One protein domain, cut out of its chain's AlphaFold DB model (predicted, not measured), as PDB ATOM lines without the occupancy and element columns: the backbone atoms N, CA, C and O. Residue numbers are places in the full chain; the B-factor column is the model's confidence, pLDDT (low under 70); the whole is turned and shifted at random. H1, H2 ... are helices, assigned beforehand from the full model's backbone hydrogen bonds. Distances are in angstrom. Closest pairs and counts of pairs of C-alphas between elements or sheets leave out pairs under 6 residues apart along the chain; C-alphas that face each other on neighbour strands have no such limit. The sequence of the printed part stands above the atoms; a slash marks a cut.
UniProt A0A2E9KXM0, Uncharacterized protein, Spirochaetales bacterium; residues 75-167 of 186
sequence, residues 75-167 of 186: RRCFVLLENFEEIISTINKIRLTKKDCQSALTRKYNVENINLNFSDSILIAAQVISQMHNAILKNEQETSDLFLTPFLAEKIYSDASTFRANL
ATOM      1  N   ARG A  75     -30.173  27.029  29.556       40.34
ATOM      2  CA  ARG A  75     -31.212  26.984  30.591       40.34
ATOM      3  C   ARG A  75     -32.582  26.535  30.090       40.34
ATOM      4  O   ARG A  75     -33.258  25.835  30.828       40.34
ATOM      5  N   ARG A  76     -33.008  26.884  28.869       45.28
ATOM      6  CA  ARG A  76     -34.301  26.384  28.352       45.28
ATOM      7  C   ARG A  76     -34.283  24.863  28.181       45.28
ATOM      8  O   ARG A  76     -35.252  24.199  28.535       45.28
ATOM      9  N   CYS A  77     -33.154  24.316  27.728       48.72
ATOM     10  CA  CYS A  77     -32.928  22.874  27.712       48.72
ATOM     11  C   CYS A  77     -32.887  22.312  29.138       48.72
ATOM     12  O   CYS A  77     -33.529  21.303  29.393       48.72
ATOM     13  N   PHE A  78     -32.215  22.978  30.083       52.91
ATOM     14  CA  PHE A  78     -32.152  22.519  31.474       52.91
ATOM     15  C   PHE A  78     -33.502  22.528  32.190       52.91
ATOM     16  O   PHE A  78     -33.808  21.543  32.837       52.91
ATOM     17  N   VAL A  79     -34.345  23.549  32.027       57.03
ATOM     18  CA  VAL A  79     -35.695  23.580  32.625       57.03
ATOM     19  C   VAL A  79     -36.564  22.462  32.052       57.03
ATOM     20  O   VAL A  79     -37.301  21.805  32.781       57.03
ATOM     21  N   LEU A  80     -36.462  22.202  30.745       62.88
ATOM     22  CA  LEU A  80     -37.154  21.071  30.135       62.88
ATOM     23  C   LEU A  80     -36.640  19.735  30.695       62.88
ATOM     24  O   LEU A  80     -37.452  18.873  31.025       62.88
ATOM     25  N   LEU A  81     -35.322  19.581  30.849       66.44
ATOM     26  CA  LEU A  81     -34.714  18.399  31.464       66.44
ATOM     27  C   LEU A  81     -35.126  18.231  32.927       66.44
ATOM     28  O   LEU A  81     -35.499  17.133  33.308       66.44
ATOM     29  N   GLU A  82     -35.107  19.296  33.722       74.56
ATOM     30  CA  GLU A  82     -35.519  19.305  35.128       74.56
ATOM     31  C   GLU A  82     -36.985  18.898  35.267       74.56
ATOM     32  O   GLU A  82     -37.303  18.028  36.075       74.56
ATOM     33  N   ASN A  83     -37.869  19.445  34.426       76.06
ATOM     34  CA  ASN A  83     -39.281  19.065  34.402       76.06
ATOM     35  C   ASN A  83     -39.459  17.584  34.028       76.06
ATOM     36  O   ASN A  83     -40.223  16.865  34.678       76.06
ATOM     37  N   PHE A  84     -38.732  17.099  33.014       84.62
ATOM     38  CA  PHE A  84     -38.720  15.680  32.648       84.62
ATOM     39  C   PHE A  84     -38.222  14.804  33.804       84.62
ATOM     40  O   PHE A  84     -38.878  13.827  34.167       84.62
ATOM     41  N   GLU A  85     -37.093  15.160  34.412       87.31
ATOM     42  CA  GLU A  85     -36.463  14.435  35.516       87.31
ATOM     43  C   GLU A  85     -37.352  14.423  36.768       87.31
ATOM     44  O   GLU A  85     -37.454  13.393  37.441       87.31
ATOM     45  N   GLU A  86     -38.067  15.513  37.060       89.12
ATOM     46  CA  GLU A  86     -39.026  15.581  38.164       89.12
ATOM     47  C   GLU A  86     -40.208  14.627  37.945       89.12
ATOM     48  O   GLU A  86     -40.625  13.906  38.865       89.12
ATOM     49  N   ILE A  87     -40.741  14.581  36.721       90.50
ATOM     50  CA  ILE A  87     -41.835  13.679  36.358       90.50
ATOM     51  C   ILE A  87     -41.356  12.224  36.403       90.50
ATOM     52  O   ILE A  87     -42.011  11.394  37.034       90.50
ATOM     53  N   ILE A  88     -40.181  11.918  35.844       92.81
ATOM     54  CA  ILE A  88     -39.557  10.586  35.914       92.81
ATOM     55  C   ILE A  88     -39.365  10.160  37.377       92.81
ATOM     56  O   ILE A  88     -39.745   9.051  37.762       92.81
ATOM     57  N   SER A  89     -38.832  11.047  38.221       92.06
ATOM     58  CA  SER A  89     -38.653  10.801  39.658       92.06
ATOM     59  C   SER A  89     -39.987  10.523  40.351       92.06
ATOM     60  O   SER A  89     -40.098   9.597  41.159       92.06
ATOM     61  N   THR A  90     -41.026  11.281  40.001       91.69
ATOM     62  CA  THR A  90     -42.383  11.093  40.520       91.69
ATOM     63  C   THR A  90     -42.945   9.726  40.123       91.69
ATOM     64  O   THR A  90     -43.405   8.989  40.996       91.69
ATOM     65  N   ILE A  91     -42.843   9.341  38.849       92.75
ATOM     66  CA  ILE A  91     -43.286   8.034  38.337       92.75
ATOM     67  C   ILE A  91     -42.570   6.899  39.076       92.75
ATOM     68  O   ILE A  91     -43.212   5.973  39.576       92.75
ATOM     69  N   ASN A  92     -41.246   6.996  39.213       92.56
ATOM     70  CA  ASN A  92     -40.441   5.994  39.906       92.56
ATOM     71  C   ASN A  92     -40.844   5.860  41.385       92.56
ATOM     72  O   ASN A  92     -41.021   4.745  41.878       92.56
ATOM     73  N   LYS A  93     -41.079   6.976  42.088       91.88
ATOM     74  CA  LYS A  93     -41.570   6.969  43.479       91.88
ATOM     75  C   LYS A  93     -42.957   6.332  43.604       91.88
ATOM     76  O   LYS A  93     -43.202   5.573  44.544       91.88
ATOM     77  N   ILE A  94     -43.868   6.611  42.675       89.44
ATOM     78  CA  ILE A  94     -45.212   6.017  42.686       89.44
ATOM     79  C   ILE A  94     -45.132   4.499  42.481       89.44
ATOM     80  O   ILE A  94     -45.726   3.748  43.257       89.44
ATOM     81  N   ARG A  95     -44.324   4.045  41.513       88.38
ATOM     82  CA  ARG A  95     -44.082   2.615  41.253       88.38
ATOM     83  C   ARG A  95     -43.515   1.896  42.478       88.38
ATOM     84  O   ARG A  95     -44.022   0.841  42.850       88.38
ATOM     85  N   LEU A  96     -42.528   2.494  43.151       89.81
ATOM     86  CA  LEU A  96     -41.944   1.944  44.382       89.81
ATOM     87  C   LEU A  96     -42.961   1.846  45.524       89.81
ATOM     88  O   LEU A  96     -42.973   0.868  46.265       89.81
ATOM     89  N   THR A  97     -43.838   2.843  45.654       88.25
ATOM     90  CA  THR A  97     -44.866   2.877  46.705       88.25
ATOM     91  C   THR A  97     -46.118   2.062  46.365       88.25
ATOM     92  O   THR A  97     -47.050   2.045  47.169       88.25
ATOM     93  N   LYS A  98     -46.149   1.382  45.205       81.50
ATOM     94  CA  LYS A  98     -47.291   0.606  44.680       81.50
ATOM     95  C   LYS A  98     -48.618   1.377  44.713       81.50
ATOM     96  O   LYS A  98     -49.686   0.783  44.850       81.50
ATOM     97  N   LYS A  99     -48.553   2.706  44.616       83.12
ATOM     98  CA  LYS A  99     -49.740   3.559  44.521       83.12
ATOM     99  C   LYS A  99     -50.285   3.515  43.099       83.12
ATOM    100  O   LYS A  99     -49.547   3.245  42.153       83.12
ATOM    101  N   ASP A 100     -51.569   3.824  42.955       87.62
ATOM    102  CA  ASP A 100     -52.174   3.997  41.638       87.62
ATOM    103  C   ASP A 100     -51.493   5.156  40.893       87.62
ATOM    104  O   ASP A 100     -51.637   6.331  41.248       87.62
ATOM    105  N   CYS A 101     -50.714   4.792  39.874       85.62
ATOM    106  CA  CYS A 101     -49.930   5.717  39.068       85.62
ATOM    107  C   CYS A 101     -50.825   6.642  38.247       85.62
ATOM    108  O   CYS A 101     -50.524   7.829  38.154       85.62
ATOM    109  N   GLN A 102     -51.954   6.141  37.740       88.88
ATOM    110  CA  GLN A 102     -52.849   6.938  36.909       88.88
ATOM    111  C   GLN A 102     -53.457   8.073  37.732       88.88
ATOM    112  O   GLN A 102     -53.255   9.245  37.423       88.88
ATOM    113  N   SER A 103     -54.109   7.730  38.848       88.81
ATOM    114  CA  SER A 103     -54.714   8.723  39.741       88.81
ATOM    115  C   SER A 103     -53.698   9.736  40.269       88.81
ATOM    116  O   SER A 103     -54.023  10.914  40.424       88.81
ATOM    117  N   ALA A 104     -52.475   9.298  40.578       89.81
ATOM    118  CA  ALA A 104     -51.438  10.178  41.105       89.81
ATOM    119  C   ALA A 104     -50.935  11.183  40.054       89.81
ATOM    120  O   ALA A 104     -50.797  12.367  40.372       89.81
ATOM    121  N   LEU A 105     -50.696  10.736  38.816       91.25
ATOM    122  CA  LEU A 105     -50.259  11.613  37.728       91.25
ATOM    123  C   LEU A 105     -51.364  12.588  37.315       91.25
ATOM    124  O   LEU A 105     -51.090  13.782  37.214       91.25
ATOM    125  N   THR A 106     -52.608  12.119  37.177       90.31
ATOM    126  CA  THR A 106     -53.760  12.979  36.862       90.31
ATOM    127  C   THR A 106     -53.928  14.090  37.891       90.31
ATOM    128  O   THR A 106     -54.038  15.252  37.519       90.31
ATOM    129  N   ARG A 107     -53.866  13.774  39.192       90.38
ATOM    130  CA  ARG A 107     -54.002  14.798  40.244       90.38
ATOM    131  C   ARG A 107     -52.847  15.794  40.273       90.38
ATOM    132  O   ARG A 107     -53.084  16.961  40.558       90.38
ATOM    133  N   LYS A 108     -51.606  15.345  40.051       90.75
ATOM    134  CA  LYS A 108     -50.427  16.217  40.167       90.75
ATOM    135  C   LYS A 108     -50.243  17.113  38.942       90.75
ATOM    136  O   LYS A 108     -49.880  18.272  39.103       90.75
ATOM    137  N   TYR A 109     -50.464  16.573  37.746       87.94
ATOM    138  CA  TYR A 109     -50.119  17.236  36.487       87.94
ATOM    139  C   TYR A 109     -51.334  17.643  35.648       87.94
ATOM    140  O   TYR A 109     -51.151  18.239  34.592       87.94
ATOM    141  N   ASN A 110     -52.557  17.349  36.106       87.81
ATOM    142  CA  ASN A 110     -53.801  17.618  35.383       87.81
ATOM    143  C   ASN A 110     -53.814  16.994  33.973       87.81
ATOM    144  O   ASN A 110     -54.099  17.658  32.980       87.81
ATOM    145  N   VAL A 111     -53.444  15.712  33.901       90.50
ATOM    146  CA  VAL A 111     -53.323  14.927  32.661       90.50
ATOM    147  C   VAL A 111     -54.284  13.742  32.650       90.50
ATOM    148  O   VAL A 111     -54.621  13.194  33.701       90.50
ATOM    149  N   GLU A 112     -54.682  13.292  31.464       90.44
ATOM    150  CA  GLU A 112     -55.680  12.234  31.283       90.44
ATOM    151  C   GLU A 112     -55.202  11.155  30.302       90.44
ATOM    152  O   GLU A 112     -54.336  11.390  29.463       90.44
ATOM    153  N   ASN A 113     -55.768   9.948  30.395       87.12
ATOM    154  CA  ASN A 113     -55.543   8.853  29.435       87.12
ATOM    155  C   ASN A 113     -54.062   8.488  29.170       87.12
ATOM    156  O   ASN A 113     -53.717   8.026  28.084       87.12
ATOM    157  N   ILE A 114     -53.182   8.671  30.160       89.44
ATOM    158  CA  ILE A 114     -51.768   8.282  30.057       89.44
ATOM    159  C   ILE A 114     -51.648   6.758  29.921       89.44
ATOM    160  O   ILE A 114     -52.175   6.006  30.740       89.44
ATOM    161  N   ASN A 115     -50.926   6.292  28.902       88.62
ATOM    162  CA  ASN A 115     -50.598   4.880  28.755       88.62
ATOM    163  C   ASN A 115     -49.430   4.526  29.687       88.62
ATOM    164  O   ASN A 115     -48.300   4.979  29.489       88.62
ATOM    165  N   LEU A 116     -49.714   3.697  30.691       87.25
ATOM    166  CA  LEU A 116     -48.763   3.263  31.717       87.25
ATOM    167  C   LEU A 116     -48.099   1.911  31.422       87.25
ATOM    168  O   LEU A 116     -47.278   1.459  32.220       87.25
ATOM    169  N   ASN A 117     -48.426   1.269  30.294       87.31
ATOM    170  CA  ASN A 117     -47.909  -0.059  29.940       87.31
ATOM    171  C   ASN A 117     -46.424  -0.046  29.542       87.31
ATOM    172  O   ASN A 117     -45.829  -1.100  29.332       87.31
ATOM    173  N   PHE A 118     -45.815   1.135  29.431       84.38
ATOM    174  CA  PHE A 118     -44.391   1.265  29.160       84.38
ATOM    175  C   PHE A 118     -43.571   0.917  30.401       84.38
ATOM    176  O   PHE A 118     -43.783   1.465  31.482       84.38
ATOM    177  N   SER A 119     -42.581   0.041  30.244       82.56
ATOM    178  CA  SER A 119     -41.575  -0.204  31.281       82.56
ATOM    179  C   SER A 119     -40.728   1.045  31.538       82.56
ATOM    180  O   SER A 119     -40.409   1.338  32.690       82.56
ATOM    181  N   ASP A 120     -40.441   1.821  30.495       89.38
ATOM    182  CA  ASP A 120     -39.655   3.048  30.569       89.38
ATOM    183  C   ASP A 120     -40.464   4.243  31.109       89.38
ATOM    184  O   ASP A 120     -41.512   4.617  30.574       89.38
ATOM    185  N   SER A 121     -39.953   4.863  32.177       92.12
ATOM    186  CA  SER A 121     -40.533   6.060  32.791       92.12
ATOM    187  C   SER A 121     -40.382   7.310  31.911       92.12
ATOM    188  O   SER A 121     -41.198   8.220  32.047       92.12
ATOM    189  N   ILE A 122     -39.406   7.359  30.992       91.88
ATOM    190  CA  ILE A 122     -39.215   8.474  30.045       91.88
ATOM    191  C   ILE A 122     -40.410   8.569  29.094       91.88
ATOM    192  O   ILE A 122     -40.958   9.652  28.899       91.88
ATOM    193  N   LEU A 123     -40.881   7.437  28.564       92.44
ATOM    194  CA  LEU A 123     -42.032   7.390  27.652       92.44
ATOM    195  C   LEU A 123     -43.339   7.821  28.330       92.44
ATOM    196  O   LEU A 123     -44.211   8.427  27.706       92.44
ATOM    197  N   ILE A 124     -43.482   7.531  29.623       93.31
ATOM    198  CA  ILE A 124     -44.617   8.011  30.419       93.31
ATOM    199  C   ILE A 124     -44.470   9.515  30.680       93.31
ATOM    200  O   ILE A 124     -45.427  10.262  30.484       93.31
ATOM    201  N   ALA A 125     -43.276   9.987  31.050       92.38
ATOM    202  CA  ALA A 125     -43.010  11.408  31.272       92.38
ATOM    203  C   ALA A 125     -43.231  12.257  30.009       92.38
ATOM    204  O   ALA A 125     -43.802  13.342  30.091       92.38
ATOM    205  N   ALA A 126     -42.869  11.733  28.838       88.38
ATOM    206  CA  ALA A 126     -43.087  12.392  27.557       88.38
ATOM    207  C   ALA A 126     -44.580  12.593  27.249       88.38
ATOM    208  O   ALA A 126     -44.970  13.655  26.764       88.38
ATOM    209  N   GLN A 127     -45.435  11.619  27.592       92.50
ATOM    210  CA  GLN A 127     -46.889  11.781  27.489       92.50
ATOM    211  C   GLN A 127     -47.393  12.890  28.420       92.50
ATOM    212  O   GLN A 127     -48.140  13.762  27.980       92.50
ATOM    213  N   VAL A 128     -46.942  12.899  29.677       89.75
ATOM    214  CA  VAL A 128     -47.329  13.925  30.660       89.75
ATOM    215  C   VAL A 128     -46.930  15.323  30.175       89.75
ATOM    216  O   VAL A 128     -47.779  16.209  30.108       89.75
ATOM    217  N   ILE A 129     -45.677  15.513  29.750       84.81
ATOM    218  CA  ILE A 129     -45.177  16.810  29.267       84.81
ATOM    219  C   ILE A 129     -45.894  17.266  28.005       84.81
ATOM    220  O   ILE A 129     -46.230  18.442  27.894       84.81
ATOM    221  N   SER A 130     -46.164  16.349  27.075       82.06
ATOM    222  CA  SER A 130     -46.902  16.679  25.857       82.06
ATOM    223  C   SER A 130     -48.278  17.276  26.175       82.06
ATOM    224  O   SER A 130     -48.636  18.321  25.637       82.06
ATOM    225  N   GLN A 131     -49.014  16.687  27.124       88.19
ATOM    226  CA  GLN A 131     -50.324  17.189  27.536       88.19
ATOM    227  C   GLN A 131     -50.222  18.505  28.303       88.19
ATOM    228  O   GLN A 131     -50.942  19.445  27.975       88.19
ATOM    229  N   MET A 132     -49.301  18.603  29.268       83.00
ATOM    230  CA  MET A 132     -49.083  19.841  30.023       83.00
ATOM    231  C   MET A 132     -48.755  21.013  29.095       83.00
ATOM    232  O   MET A 132     -49.318  22.090  29.249       83.00
ATOM    233  N   HIS A 133     -47.879  20.796  28.113       76.06
ATOM    234  CA  HIS A 133     -47.487  21.819  27.150       76.06
ATOM    235  C   HIS A 133     -48.653  22.232  26.246       76.06
ATOM    236  O   HIS A 133     -48.878  23.418  26.020       76.06
ATOM    237  N   ASN A 134     -49.418  21.266  25.733       74.00
ATOM    238  CA  ASN A 134     -50.534  21.553  24.830       74.00
ATOM    239  C   ASN A 134     -51.744  22.180  25.543       74.00
ATOM    240  O   ASN A 134     -52.587  22.771  24.877       74.00
ATOM    241  N   ALA A 135     -51.826  22.075  26.872       75.75
ATOM    242  CA  ALA A 135     -52.853  22.724  27.685       75.75
ATOM    243  C   ALA A 135     -52.561  24.210  27.983       75.75
ATOM    244  O   ALA A 135     -53.423  24.904  28.524       75.75
ATOM    245  N   ILE A 136     -51.366  24.715  27.654       72.06
ATOM    246  CA  ILE A 136     -51.023  26.130  27.830       72.06
ATOM    247  C   ILE A 136     -51.829  26.962  26.826       72.06
ATOM    248  O   ILE A 136     -51.746  26.746  25.616       72.06
ATOM    249  N   LEU A 137     -52.592  27.936  27.330       64.31
ATOM    250  CA  LEU A 137     -53.329  28.888  26.502       64.31
ATOM    251  C   LEU A 137     -52.337  29.702  25.659       64.31
ATOM    252  O   LEU A 137     -51.541  30.470  26.198       64.31
ATOM    253  N   LYS A 138     -52.374  29.517  24.337       62.22
ATOM    254  CA  LYS A 138     -51.569  30.295  23.389       62.22
ATOM    255  C   LYS A 138     -52.280  31.613  23.086       62.22
ATOM    256  O   LYS A 138     -53.498  31.629  22.919       62.22
ATOM    257  N   ASN A 139     -51.524  32.708  23.001       52.56
ATOM    258  CA  ASN A 139     -52.071  34.000  22.590       52.56
ATOM    259  C   ASN A 139     -52.652  33.893  21.172       52.56
ATOM    260  O   ASN A 139     -52.010  33.343  20.281       52.56
ATOM    261  N   GLU A 140     -53.841  34.460  20.955       50.84
ATOM    262  CA  GLU A 140     -54.627  34.339  19.711       50.84
ATOM    263  C   GLU A 140     -53.888  34.808  18.439       50.84
ATOM    264  O   GLU A 140     -54.282  34.461  17.328       50.84
ATOM    265  N   GLN A 141     -52.803  35.578  18.583       52.25
ATOM    266  CA  GLN A 141     -51.982  36.076  17.474       52.25
ATOM    267  C   GLN A 141     -50.877  35.102  17.028       52.25
ATOM    268  O   GLN A 141     -50.326  35.269  15.941       52.25
ATOM    269  N   GLU A 142     -50.565  34.069  17.816       49.56
ATOM    270  CA  GLU A 142     -49.567  33.050  17.480       49.56
ATOM    271  C   GLU A 142     -50.262  31.768  17.008       49.56
ATOM    272  O   GLU A 142     -50.352  30.765  17.718       49.56
ATOM    273  N   THR A 143     -50.752  31.792  15.769       42.44
ATOM    274  CA  THR A 143     -51.368  30.650  15.070       42.44
ATOM    275  C   THR A 143     -50.331  29.595  14.670       42.44
ATOM    276  O   THR A 143     -50.221  29.224  13.501       42.44
ATOM    277  N   SER A 144     -49.512  29.127  15.610       52.41
ATOM    278  CA  SER A 144     -48.744  27.911  15.375       52.41
ATOM    279  C   SER A 144     -49.547  26.709  15.868       52.41
ATOM    280  O   SER A 144     -49.718  26.494  17.073       52.41
ATOM    281  N   ASP A 145     -49.956  25.863  14.920       53.41
ATOM    282  CA  ASP A 145     -50.498  24.509  15.138       53.41
ATOM    283  C   ASP A 145     -49.454  23.548  15.751       53.41
ATOM    284  O   ASP A 145     -49.528  22.328  15.614       53.41
ATOM    285  N   LEU A 146     -48.429  24.093  16.414       53.28
ATOM    286  CA  LEU A 146     -47.357  23.362  17.065       53.28
ATOM    287  C   LEU A 146     -47.932  22.591  18.249       53.28
ATOM    288  O   LEU A 146     -48.073  23.104  19.363       53.28
ATOM    289  N   PHE A 147     -48.300  21.356  17.954       69.56
ATOM    290  CA  PHE A 147     -48.756  20.360  18.896       69.56
ATOM    291  C   PHE A 147     -47.563  19.496  19.301       69.56
ATOM    292  O   PHE A 147     -46.940  18.836  18.465       69.56
ATOM    293  N   LEU A 148     -47.223  19.500  20.588       71.81
ATOM    294  CA  LEU A 148     -46.154  18.658  21.104       71.81
ATOM    295  C   LEU A 148     -46.686  17.230  21.224       71.81
ATOM    296  O   LEU A 148     -47.548  16.966  22.055       71.81
ATOM    297  N   THR A 149     -46.208  16.305  20.394       81.38
ATOM    298  CA  THR A 149     -46.545  14.880  20.542       81.38
ATOM    299  C   THR A 149     -45.651  14.230  21.603       81.38
ATOM    300  O   THR A 149     -44.536  14.706  21.825       81.38
ATOM    301  N   PRO A 150     -46.070  13.114  22.232       83.56
ATOM    302  CA  PRO A 150     -45.200  12.369  23.147       83.56
ATOM    303  C   PRO A 150     -43.876  11.942  22.499       83.56
ATOM    304  O   PRO A 150     -42.830  12.025  23.130       83.56
ATOM    305  N   PHE A 151     -43.903  11.543  21.222       81.19
ATOM    306  CA  PHE A 151     -42.693  11.201  20.468       81.19
ATOM    307  C   PHE A 151     -41.746  12.399  20.344       81.19
ATOM    308  O   PHE A 151     -40.554  12.285  20.607       81.19
ATOM    309  N   LEU A 152     -42.279  13.568  19.984       67.69
ATOM    310  CA  LEU A 152     -41.467  14.773  19.864       67.69
ATOM    311  C   LEU A 152     -40.920  15.217  21.228       67.69
ATOM    312  O   LEU A 152     -39.766  15.621  21.314       67.69
ATOM    313  N   ALA A 153     -41.713  15.099  22.296       71.94
ATOM    314  CA  ALA A 153     -41.276  15.405  23.655       71.94
ATOM    315  C   ALA A 153     -40.123  14.489  24.109       71.94
ATOM    316  O   ALA A 153     -39.137  14.980  24.653       71.94
ATOM    317  N   GLU A 154     -40.216  13.182  23.848       83.56
ATOM    318  CA  GLU A 154     -39.136  12.223  24.117       83.56
ATOM    319  C   GLU A 154     -37.875  12.567  23.323       83.56
ATOM    320  O   GLU A 154     -36.788  12.652  23.898       83.56
ATOM    321  N   LYS A 155     -38.022  12.874  22.031       70.88
ATOM    322  CA  LYS A 155     -36.888  13.230  21.182       70.88
ATOM    323  C   LYS A 155     -36.189  14.504  21.660       70.88
ATOM    324  O   LYS A 155     -34.962  14.530  21.750       70.88
ATOM    325  N   ILE A 156     -36.960  15.528  22.037       64.94
ATOM    326  CA  ILE A 156     -36.434  16.765  22.629       64.94
ATOM    327  C   ILE A 156     -35.683  16.460  23.930       64.94
ATOM    328  O   ILE A 156     -34.590  16.985  24.132       64.94
ATOM    329  N   TYR A 157     -36.224  15.599  24.796       75.25
ATOM    330  CA  TYR A 157     -35.549  15.189  26.029       75.25
ATOM    331  C   TYR A 157     -34.234  14.447  25.759       75.25
ATOM    332  O   TYR A 157     -33.218  14.758  26.384       75.25
ATOM    333  N   SER A 158     -34.222  13.506  24.812       73.94
ATOM    334  CA  SER A 158     -33.019  12.776  24.395       73.94
ATOM    335  C   SER A 158     -31.941  13.726  23.868       73.94
ATOM    336  O   SER A 158     -30.772  13.638  24.258       73.94
ATOM    337  N   ASP A 159     -32.325  14.653  22.992       59.53
ATOM    338  CA  ASP A 159     -31.397  15.605  22.384       59.53
ATOM    339  C   ASP A 159     -30.872  16.599  23.433       59.53
ATOM    340  O   ASP A 159     -29.667  16.848  23.498       59.53
ATOM    341  N   ALA A 160     -31.735  17.082  24.334       64.81
ATOM    342  CA  ALA A 160     -31.343  17.931  25.456       64.81
ATOM    343  C   ALA A 160     -30.422  17.198  26.447       64.81
ATOM    344  O   ALA A 160     -29.451  17.781  26.927       64.81
ATOM    345  N   SER A 161     -30.671  15.916  26.721       66.19
ATOM    346  CA  SER A 161     -29.841  15.098  27.615       66.19
ATOM    347  C   SER A 161     -28.464  14.853  27.009       66.19
ATOM    348  O   SER A 161     -27.448  14.984  27.689       66.19
ATOM    349  N   THR A 162     -28.422  14.568  25.705       63.22
ATOM    350  CA  THR A 162     -27.176  14.435  24.940       63.22
ATOM    351  C   THR A 162     -26.404  15.747  24.945       63.22
ATOM    352  O   THR A 162     -25.196  15.753  25.168       63.22
ATOM    353  N   PHE A 163     -27.091  16.872  24.748       58.06
ATOM    354  CA  PHE A 163     -26.482  18.191  24.841       58.06
ATOM    355  C   PHE A 163     -25.896  18.431  26.239       58.06
ATOM    356  O   PHE A 163     -24.707  18.714  26.347       58.06
ATOM    357  N   ARG A 164     -26.678  18.208  27.309       59.31
ATOM    358  CA  ARG A 164     -26.237  18.324  28.712       59.31
ATOM    359  C   ARG A 164     -25.020  17.461  29.027       59.31
ATOM    360  O   ARG A 164     -24.098  17.949  29.668       59.31
ATOM    361  N   ALA A 165     -25.002  16.203  28.594       59.03
ATOM    362  CA  ALA A 165     -23.895  15.283  28.858       59.03
ATOM    363  C   ALA A 165     -22.577  15.728  28.203       59.03
ATOM    364  O   ALA A 165     -21.503  15.389  28.689       59.03
ATOM    365  N   ASN A 166     -22.665  16.496  27.115       52.50
ATOM    366  CA  ASN A 166     -21.514  17.046  26.404       52.50
ATOM    367  C   ASN A 166     -21.163  18.484  26.845       52.50
ATOM    368  O   ASN A 166     -20.247  19.081  26.277       52.50
ATOM    369  N   LEU A 167     -21.862  19.051  27.842       48.44
ATOM    370  CA  LEU A 167     -21.507  20.337  28.448       48.44
ATOM    371  C   LEU A 167     -20.444  20.136  29.531       48.44
ATOM    372  O   LEU A 167     -20.668  19.452  30.527       48.44
TER     373      LEU A 167
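AT A GLANCE: This is residues 75 to 167 of the 186 residues of an uncharacterized protein of Spirochaetales bacterium (UniProt A0A2E9KXM0). Four helices make a crossed cluster: long H1 folds back into H2 as a hairpin, H3 packs steeply on H1, and H4 reaches from H3 to the first part of H1. A loop, residues 136 to 145, sticks out. The 93 printed residues hold H1 to H4 in that order and no named strand: all helix, compact, radius of gyration of the C-alphas 13.9 A, spans 44 by 35 by 19 A.

HOW THE PARTS SIT: H1, residues 75 to 96, touches H3, residues 121 to 134, through its residues 84 to 92 alone, closest at C-alphas 88 and 121, 5.6 A, at a steep tilt of 56 degrees, opposite ways. H2, residues 101 to 109, forms a helical hairpin with H1, closest at C-alphas 94 and 101, 6.0 A. H4, residues 150 to 165, touches H3, closest at C-alphas 127 and 150, 4.7 A, and H1, at C-alphas 77 and 160, 5.7 A. H2 and H4 are apart. In H1, H2, H3 and H4 every O i to N i+4 pair is within hydrogen-bond range.

IN THESE COORDINATES: H1 runs 30.5 A from C-alpha 75 at (-31.212, 26.984, 30.591), H2 11.8 A, H3 20.1 A, and H4 22.2 A to C-alpha 165 at (-23.895, 15.283, 28.858).

THE WHOLE: The farthest C-alphas, of Lys 98 and Gln 141, are 44.9 A apart. The printed part has no cut; the links H2 to H3 and H3 to H4 are long. pLDDT is under 70 in 29 residues, among them 75 to 81, 137 to 147 and 159 to 167.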